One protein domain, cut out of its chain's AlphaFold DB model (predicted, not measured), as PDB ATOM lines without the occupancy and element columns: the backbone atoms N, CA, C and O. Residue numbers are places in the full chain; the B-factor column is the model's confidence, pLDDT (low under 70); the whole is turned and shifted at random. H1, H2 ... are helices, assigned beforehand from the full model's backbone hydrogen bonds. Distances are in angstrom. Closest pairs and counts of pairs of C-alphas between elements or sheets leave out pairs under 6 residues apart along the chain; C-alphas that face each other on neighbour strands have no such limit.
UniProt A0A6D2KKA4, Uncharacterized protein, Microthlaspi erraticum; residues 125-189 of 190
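Overview. This is residues 125 to 189 of the 190 residues of an uncharacterized protein of Microthlaspi erraticum (UniProt A0A6D2KKA4). The domain is a wide-open U of two long helices, H1 and H3: the chain folds back through a bend that holds the short H2, and the arms do not meet. The printed part has 65 residues with three named helices, in the order H1, H2, H3, and no named strand; the class is all helix. It is loose, with a radius of gyration of the C-alphas of 15.2 A, and flat, spanning 44 by 30 by 15 A.

Along the chain. H1, residues 125 to 145, begins at C-alpha 125 (111.744, 161.865, 163.913) and is 29.9 A long. H2 is residues 151 to 154. H3, residues 164 to 187, is 34.8 A long and ends at C-alpha 187 (126.295, 148.284, 151.583).

Arrangement. H1, H2 and H3 are apart from one another. Residues 125 to 142, 160 to 166 and 168 to 189 stand free. In H1 and H3 every O i to N i+4 pair is within hydrogen-bond range; H2 is too short for such a pair.

Size, cuts and confidence. The C-alphas farthest apart, of Gly 160 and Gly 189, are 44.5 A apart. The printed part has no cut and no long link. pLDDT is under 70 at residues 143 to 144, 146 to 164 and 178 to 189.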
ATOM      1  N   LEU A 125     110.736 160.851 164.207       72.50
ATOM      2  CA  LEU A 125     111.744 161.865 163.913       72.50
ATOM      3  C   LEU A 125     112.683 161.460 162.764       72.50
ATOM      4  O   LEU A 125     113.072 162.315 161.971       72.50
ATOM      5  N   LYS A 126     113.039 160.177 162.616       73.94
ATOM      6  CA  LYS A 126     113.918 159.722 161.519       73.94
ATOM      7  C   LYS A 126     113.301 159.950 160.129       73.94
ATOM      8  O   LYS A 126     113.986 160.521 159.282       73.94
ATOM      9  N   PRO A 127     112.051 159.539 159.848       82.12
ATOM     10  CA  PRO A 127     111.420 159.861 158.572       82.12
ATOM     11  C   PRO A 127     111.135 161.362 158.421       82.12
ATOM     12  O   PRO A 127     111.410 161.905 157.354       82.12
ATOM     13  N   ILE A 128     110.685 162.054 159.476       84.38
ATOM     14  CA  ILE A 128     110.402 163.502 159.416       84.38
ATOM     15  C   ILE A 128     111.657 164.294 159.028       84.38
ATOM     16  O   ILE A 128     111.623 165.084 158.089       84.38
ATOM     17  N   THR A 129     112.789 164.049 159.690       85.88
ATOM     18  CA  THR A 129     114.052 164.746 159.391       85.88
ATOM     19  C   THR A 129     114.528 164.508 157.960       85.88
ATOM     20  O   THR A 129     115.019 165.437 157.324       85.88
ATOM     21  N   ARG A 130     114.332 163.302 157.406       84.62
ATOM     22  CA  ARG A 130     114.642 163.009 155.996       84.62
ATOM     23  C   ARG A 130     113.770 163.809 155.029       84.62
ATOM     24  O   ARG A 130     114.297 164.315 154.041       84.62
ATOM     25  N   ILE A 131     112.472 163.941 155.310       90.69
ATOM     26  CA  ILE A 131     111.545 164.738 154.490       90.69
ATOM     27  C   ILE A 131     111.937 166.217 154.542       90.69
ATOM     28  O   ILE A 131     112.113 166.838 153.496       90.69
ATOM     29  N   VAL A 132     112.147 166.762 155.745       91.94
ATOM     30  CA  VAL A 132     112.555 168.163 155.940       91.94
ATOM     31  C   VAL A 132     113.875 168.451 155.222       91.94
ATOM     32  O   VAL A 132     113.971 169.432 154.490       91.94
ATOM     33  N   LEU A 133     114.870 167.567 155.352       89.69
ATOM     34  CA  LEU A 133     116.150 167.705 154.655       89.69
ATOM     35  C   LEU A 133     115.979 167.708 153.127       89.69
ATOM     36  O   LEU A 133     116.635 168.489 152.438       89.69
ATOM     37  N   GLY A 134     115.085 166.866 152.599       90.00
ATOM     38  CA  GLY A 134     114.740 166.846 151.178       90.00
ATOM     39  C   GLY A 134     114.132 168.168 150.706       90.00
ATOM     40  O   GLY A 134     114.590 168.725 149.709       90.00
ATOM     41  N   ILE A 135     113.163 168.706 151.451       92.75
ATOM     42  CA  ILE A 135     112.522 169.996 151.147       92.75
ATOM     43  C   ILE A 135     113.557 171.129 151.143       92.75
ATOM     44  O   ILE A 135     113.596 171.918 150.201       92.75
ATOM     45  N   VAL A 136     114.440 171.179 152.144       90.69
ATOM     46  CA  VAL A 136     115.505 172.195 152.236       90.69
ATOM     47  C   VAL A 136     116.468 172.112 151.048       90.69
ATOM     48  O   VAL A 136     116.814 173.138 150.464       90.69
ATOM     49  N   MET A 137     116.873 170.905 150.642       88.25
ATOM     50  CA  MET A 137     117.757 170.707 149.486       88.25
ATOM     51  C   MET A 137     117.107 171.145 148.168       88.25
ATOM     52  O   MET A 137     117.769 171.773 147.341       88.25
ATOM     53  N   VAL A 138     115.818 170.852 147.970       86.31
ATOM     54  CA  VAL A 138     115.070 171.289 146.780       86.31
ATOM     55  C   VAL A 138     114.909 172.809 146.766       86.31
ATOM     56  O   VAL A 138     115.147 173.430 145.733       86.31
ATOM     57  N   MET A 139     114.589 173.423 147.908       82.25
ATOM     58  CA  MET A 139     114.504 174.883 148.037       82.25
ATOM     59  C   MET A 139     115.834 175.569 147.716       82.25
ATOM     60  O   MET A 139     115.847 176.564 146.990       82.25
ATOM     61  N   LEU A 140     116.959 175.022 148.189       80.06
ATOM     62  CA  LEU A 140     118.287 175.519 147.822       80.06
ATOM     63  C   LEU A 140     118.538 175.389 146.320       80.06
ATOM     64  O   LEU A 140     118.976 176.355 145.704       80.06
ATOM     65  N   LEU A 141     118.227 174.239 145.715       80.62
ATOM     66  CA  LEU A 141     118.413 174.028 144.277       80.62
ATOM     67  C   LEU A 141     117.597 175.028 143.442       80.62
ATOM     68  O   LEU A 141     118.132 175.613 142.506       80.62
ATOM     69  N   ILE A 142     116.328 175.253 143.800       76.62
ATOM     70  CA  ILE A 142     115.455 176.235 143.138       76.62
ATOM     71  C   ILE A 142     116.031 177.642 143.301       76.62
ATOM     72  O   ILE A 142     116.131 178.372 142.322       76.62
ATOM     73  N   THR A 143     116.468 178.003 144.507       69.38
ATOM     74  CA  THR A 143     117.073 179.315 144.785       69.38
ATOM     75  C   THR A 143     118.357 179.536 143.982       69.38
ATOM     76  O   THR A 143     118.564 180.628 143.469       69.38
ATOM     77  N   PHE A 144     119.206 178.512 143.845       69.12
ATOM     78  CA  PHE A 144     120.437 178.584 143.050       69.12
ATOM     79  C   PHE A 144     120.181 178.600 141.538       69.12
ATOM     80  O   PHE A 144     120.985 179.160 140.797       69.12
ATOM     81  N   LEU A 145     119.101 177.967 141.069       70.38
ATOM     82  CA  LEU A 145     118.746 177.920 139.648       70.38
ATOM     83  C   LEU A 145     117.962 179.164 139.202       70.38
ATOM     84  O   LEU A 145     118.031 179.553 138.036       70.38
ATOM     85  N   MET A 146     117.221 179.801 140.112       64.31
ATOM     86  CA  MET A 146     116.526 181.052 139.839       64.31
ATOM     87  C   MET A 146     117.523 182.206 139.722       64.31
ATOM     88  O   MET A 146     118.231 182.546 140.663       64.31
ATOM     89  N   LYS A 147     117.522 182.854 138.553       55.53
ATOM     90  CA  LYS A 147     118.290 184.079 138.280       55.53
ATOM     91  C   LYS A 147     117.899 185.236 139.217       55.53
ATOM     92  O   LYS A 147     118.723 186.107 139.471       55.53
ATOM     93  N   ASP A 148     116.682 185.193 139.764       62.28
ATOM     94  CA  ASP A 148     116.165 186.109 140.778       62.28
ATOM     95  C   ASP A 148     115.679 185.340 142.019       62.28
ATOM     96  O   ASP A 148     114.583 184.774 141.995       62.28
ATOM     97  N   PRO A 149     116.449 185.308 143.121       62.81
ATOM     98  CA  PRO A 149     116.007 184.651 144.344       62.81
ATOM     99  C   PRO A 149     114.853 185.425 145.011       62.81
ATOM    100  O   PRO A 149     114.731 186.639 144.828       62.81
ATOM    101  N   PRO A 150     114.010 184.764 145.824       65.75
ATOM    102  CA  PRO A 150     112.932 185.418 146.567       65.75
ATOM    103  C   PRO A 150     113.434 186.602 147.411       65.75
ATOM    104  O   PRO A 150     114.534 186.556 147.964       65.75
ATOM    105  N   ALA A 151     112.612 187.647 147.563       66.88
ATOM    106  CA  ALA A 151     113.000 188.906 148.218       66.88
ATOM    107  C   ALA A 151     113.580 188.732 149.638       66.88
ATOM    108  O   ALA A 151     114.471 189.478 150.034       66.88
ATOM    109  N   TRP A 152     113.137 187.713 150.381       68.56
ATOM    110  CA  TRP A 152     113.648 187.415 151.722       68.56
ATOM    111  C   TRP A 152     115.078 186.840 151.731       68.56
ATOM    112  O   TRP A 152     115.763 186.984 152.736       68.56
ATOM    113  N   ILE A 153     115.557 186.243 150.629       64.94
ATOM    114  CA  ILE A 153     116.930 185.709 150.478       64.94
ATOM    115  C   ILE A 153     117.889 186.767 149.916       64.94
ATOM    116  O   ILE A 153     119.071 186.759 150.265       64.94
ATOM    117  N   LYS A 154     117.387 187.705 149.096       60.81
ATOM    118  CA  LYS A 154     118.190 188.784 148.483       60.81
ATOM    119  C   LYS A 154     118.986 189.598 149.516       60.81
ATOM    120  O   LYS A 154     120.087 190.039 149.211       60.81
ATOM    121  N   ASN A 155     118.471 189.734 150.740       64.69
ATOM    122  CA  ASN A 155     119.123 190.491 151.816       64.69
ATOM    123  C   ASN A 155     120.233 189.718 152.550       64.69
ATOM    124  O   ASN A 155     121.100 190.340 153.155       64.69
ATOM    125  N   TYR A 156     120.222 188.382 152.505       60.25
ATOM    126  CA  TYR A 156     121.202 187.543 153.209       60.25
ATOM    127  C   TYR A 156     122.309 187.019 152.295       60.25
ATOM    128  O   TYR A 156     123.386 186.676 152.777       60.25
ATOM    129  N   ILE A 157     122.061 186.938 150.984       56.62
ATOM    130  CA  ILE A 157     123.023 186.396 150.025       56.62
ATOM    131  C   ILE A 157     123.202 187.386 148.877       56.62
ATOM    132  O   ILE A 157     122.366 187.491 147.980       56.62
ATOM    133  N   SER A 158     124.330 188.097 148.891       54.66
ATOM    134  CA  SER A 158     124.751 188.959 147.787       54.66
ATOM    135  C   SER A 158     125.246 188.083 146.625       54.66
ATOM    136  O   SER A 158     126.429 187.781 146.491       54.66
ATOM    137  N   PHE A 159     124.311 187.598 145.804       53.50
ATOM    138  CA  PHE A 159     124.540 186.654 144.697       53.50
ATOM    139  C   PHE A 159     125.249 187.257 143.464       53.50
ATOM    140  O   PHE A 159     125.308 186.625 142.413       53.50
ATOM    141  N   GLY A 160     125.804 188.468 143.570       53.03
ATOM    142  CA  GLY A 160     126.317 189.226 142.426       53.03
ATOM    143  C   GLY A 160     127.647 188.753 141.829       53.03
ATOM    144  O   GLY A 160     127.960 189.172 140.725       53.03
ATOM    145  N   ASN A 161     128.434 187.905 142.508       57.38
ATOM    146  CA  ASN A 161     129.811 187.593 142.083       57.38
ATOM    147  C   ASN A 161     130.280 186.172 142.456       57.38
ATOM    148  O   ASN A 161     131.427 185.985 142.855       57.38
ATOM    149  N   PHE A 162     129.429 185.144 142.363       59.75
ATOM    150  CA  PHE A 162     129.906 183.772 142.596       59.75
ATOM    151  C   PHE A 162     130.783 183.299 141.426       59.75
ATOM    152  O   PHE A 162     130.267 183.128 140.317       59.75
ATOM    153  N   PRO A 163     132.095 183.062 141.630       67.94
ATOM    154  CA  PRO A 163     132.974 182.668 140.542       67.94
ATOM    155  C   PRO A 163     132.560 181.299 139.982       67.94
ATOM    156  O   PRO A 163     132.265 180.390 140.769       67.94
ATOM    157  N   PRO A 164     132.600 181.091 138.654       69.25
ATOM    158  CA  PRO A 164     132.184 179.837 138.016       69.25
ATOM    159  C   PRO A 164     132.851 178.573 138.591       69.25
ATOM    160  O   PRO A 164     132.239 177.505 138.632       69.25
ATOM    161  N   TRP A 165     134.079 178.689 139.107       72.56
ATOM    162  CA  TRP A 165     134.792 177.581 139.749       72.56
ATOM    163  C   TRP A 165     134.152 177.122 141.065       72.56
ATOM    164  O   TRP A 165     134.225 175.942 141.394       72.56
ATOM    165  N   VAL A 166     133.499 178.015 141.820       75.50
ATOM    166  CA  VAL A 166     132.840 177.657 143.086       75.50
ATOM    167  C   VAL A 166     131.635 176.779 142.790       75.50
ATOM    168  O   VAL A 166     131.444 175.756 143.444       75.50
ATOM    169  N   LEU A 167     130.876 177.121 141.747       70.69
ATOM    170  CA  LEU A 167     129.755 176.313 141.280       70.69
ATOM    171  C   LEU A 167     130.229 174.917 140.846       70.69
ATOM    172  O   LEU A 167     129.651 173.912 141.256       70.69
ATOM    173  N   ALA A 168     131.330 174.847 140.090       75.81
ATOM    174  CA  ALA A 168     131.939 173.580 139.690       75.81
ATOM    175  C   ALA A 168     132.384 172.745 140.907       75.81
ATOM    176  O   ALA A 168     132.087 171.552 140.974       75.81
ATOM    177  N   CYS A 169     133.017 173.364 141.907       75.88
ATOM    178  CA  CYS A 169     133.399 172.699 143.153       75.88
ATOM    179  C   CYS A 169     132.181 172.155 143.913       75.88
ATOM    180  O   CYS A 169     132.207 171.004 144.350       75.88
ATOM    181  N   VAL A 170     131.097 172.929 144.023       77.62
ATOM    182  CA  VAL A 170     129.851 172.485 144.668       77.62
ATOM    183  C   VAL A 170     129.243 171.298 143.919       77.62
ATOM    184  O   VAL A 170     128.892 170.300 144.547       77.62
ATOM    185  N   VAL A 171     129.186 171.345 142.585       77.12
ATOM    186  CA  VAL A 171     128.680 170.238 141.756       77.12
ATOM    187  C   VAL A 171     129.551 168.986 141.904       77.12
ATOM    188  O   VAL A 171     129.022 167.882 142.047       77.12
ATOM    189  N   ILE A 172     130.878 169.121 141.934       81.56
ATOM    190  CA  ILE A 172     131.804 167.991 142.119       81.56
ATOM    191  C   ILE A 172     131.657 167.385 143.519       81.56
ATOM    192  O   ILE A 172     131.576 166.163 143.652       81.56
ATOM    193  N   VAL A 173     131.586 168.208 144.567       78.38
ATOM    194  CA  VAL A 173     131.385 167.735 145.946       78.38
ATOM    195  C   VAL A 173     130.026 167.054 146.078       78.38
ATOM    196  O   VAL A 173     129.954 165.957 146.630       78.38
ATOM    197  N   PHE A 174     128.966 167.630 145.507       78.38
ATOM    198  CA  PHE A 174     127.624 167.054 145.533       78.38
ATOM    199  C   PHE A 174     127.541 165.732 144.762       78.38
ATOM    200  O   PHE A 174     126.990 164.754 145.267       78.38
ATOM    201  N   THR A 175     128.131 165.649 143.569       74.88
ATOM    202  CA  THR A 175     128.158 164.407 142.777       74.88
ATOM    203  C   THR A 175     128.995 163.316 143.451       74.88
ATOM    204  O   THR A 175     128.565 162.160 143.489       74.88
ATOM    205  N   ARG A 176     130.135 163.660 144.073       73.94
ATOM    206  CA  ARG A 176     130.919 162.716 144.893       73.94
ATOM    207  C   ARG A 176     130.170 162.273 146.143       73.94
ATOM    208  O   ARG A 176     130.161 161.078 146.432       73.94
ATOM    209  N   ALA A 177     129.543 163.200 146.862       70.81
ATOM    210  CA  ALA A 177     128.746 162.895 148.042       70.81
ATOM    211  C   ALA A 177     127.587 161.970 147.666       70.81
ATOM    212  O   ALA A 177     127.470 160.899 148.240       70.81
ATOM    213  N   ARG A 178     126.820 162.285 146.615       66.06
ATOM    214  CA  ARG A 178     125.718 161.445 146.114       66.06
ATOM    215  C   ARG A 178     126.174 160.034 145.742       66.06
ATOM    216  O   ARG A 178     125.493 159.070 146.086       66.06
ATOM    217  N   LYS A 179     127.331 159.894 145.080       60.81
ATOM    218  CA  LYS A 179     127.912 158.581 144.753       60.81
ATOM    219  C   LYS A 179     128.296 157.814 146.023       60.81
ATOM    220  O   LYS A 179     127.941 156.647 146.153       60.81
ATOM    221  N   ARG A 180     128.919 158.491 146.991       60.62
ATOM    222  CA  ARG A 180     129.335 157.900 148.271       60.62
ATOM    223  C   ARG A 180     128.154 157.495 149.148       60.62
ATOM    224  O   ARG A 180     128.178 156.409 149.713       60.62
ATOM    225  N   THR A 181     127.111 158.315 149.229       60.69
ATOM    226  CA  THR A 181     125.902 158.001 149.994       60.69
ATOM    227  C   THR A 181     125.148 156.832 149.360       60.69
ATOM    228  O   THR A 181     124.695 155.948 150.077       60.69
ATOM    229  N   ARG A 182     125.081 156.754 148.021       59.69
ATOM    230  CA  ARG A 182     124.501 155.604 147.305       59.69
ATOM    231  C   ARG A 182     125.273 154.310 147.567       59.69
ATOM    232  O   ARG A 182     124.663 153.281 147.834       59.69
ATOM    233  N   ASP A 183     126.601 154.363 147.515       61.06
ATOM    234  CA  ASP A 183     127.441 153.193 147.788       61.06
ATOM    235  C   ASP A 183     127.352 152.765 149.265       61.06
ATOM    236  O   ASP A 183     127.401 151.573 149.564       61.06
ATOM    237  N   PHE A 184     127.145 153.719 150.177       61.25
ATOM    238  CA  PHE A 184     126.867 153.448 151.587       61.25
ATOM    239  C   PHE A 184     125.505 152.765 151.770       61.25
ATOM    240  O   PHE A 184     125.442 151.726 152.414       61.25
ATOM    241  N   PHE A 185     124.434 153.272 151.149       56.44
ATOM    242  CA  PHE A 185     123.103 152.654 151.227       56.44
ATOM    243  C   PHE A 185     123.069 151.237 150.637       56.44
ATOM    244  O   PHE A 185     122.534 150.337 151.281       56.44
ATOM    245  N   ARG A 186     123.749 150.998 149.508       55.94
ATOM    246  CA  ARG A 186     123.869 149.659 148.906       55.94
ATOM    247  C   ARG A 186     124.605 148.660 149.809       55.94
ATOM    248  O   ARG A 186     124.311 147.470 149.788       55.94
ATOM    249  N   LYS A 187     125.553 149.128 150.629       58.97
ATOM    250  CA  LYS A 187     126.295 148.284 151.583       58.97
ATOM    251  C   LYS A 187     125.439 147.841 152.781       58.97
ATOM    252  O   LYS A 187     125.773 146.847 153.414       58.97
ATOM    253  N   TYR A 188     124.342 148.545 153.067       56.16
ATOM    254  CA  TYR A 188     123.397 148.223 154.145       56.16
ATOM    255  C   TYR A 188     122.125 147.500 153.660       56.16
ATOM    256  O   TYR A 188     121.170 147.381 154.423       56.16
ATOM    257  N   GLY A 189     122.126 146.963 152.432       50.69
ATOM    258  CA  GLY A 189     121.097 146.024 151.966       50.69
ATOM    259  C   GLY A 189     119.783 146.665 151.511       50.69
ATOM    260  O   GLY A 189     118.721 146.109 151.778       50.69
TER     261      GLY A 189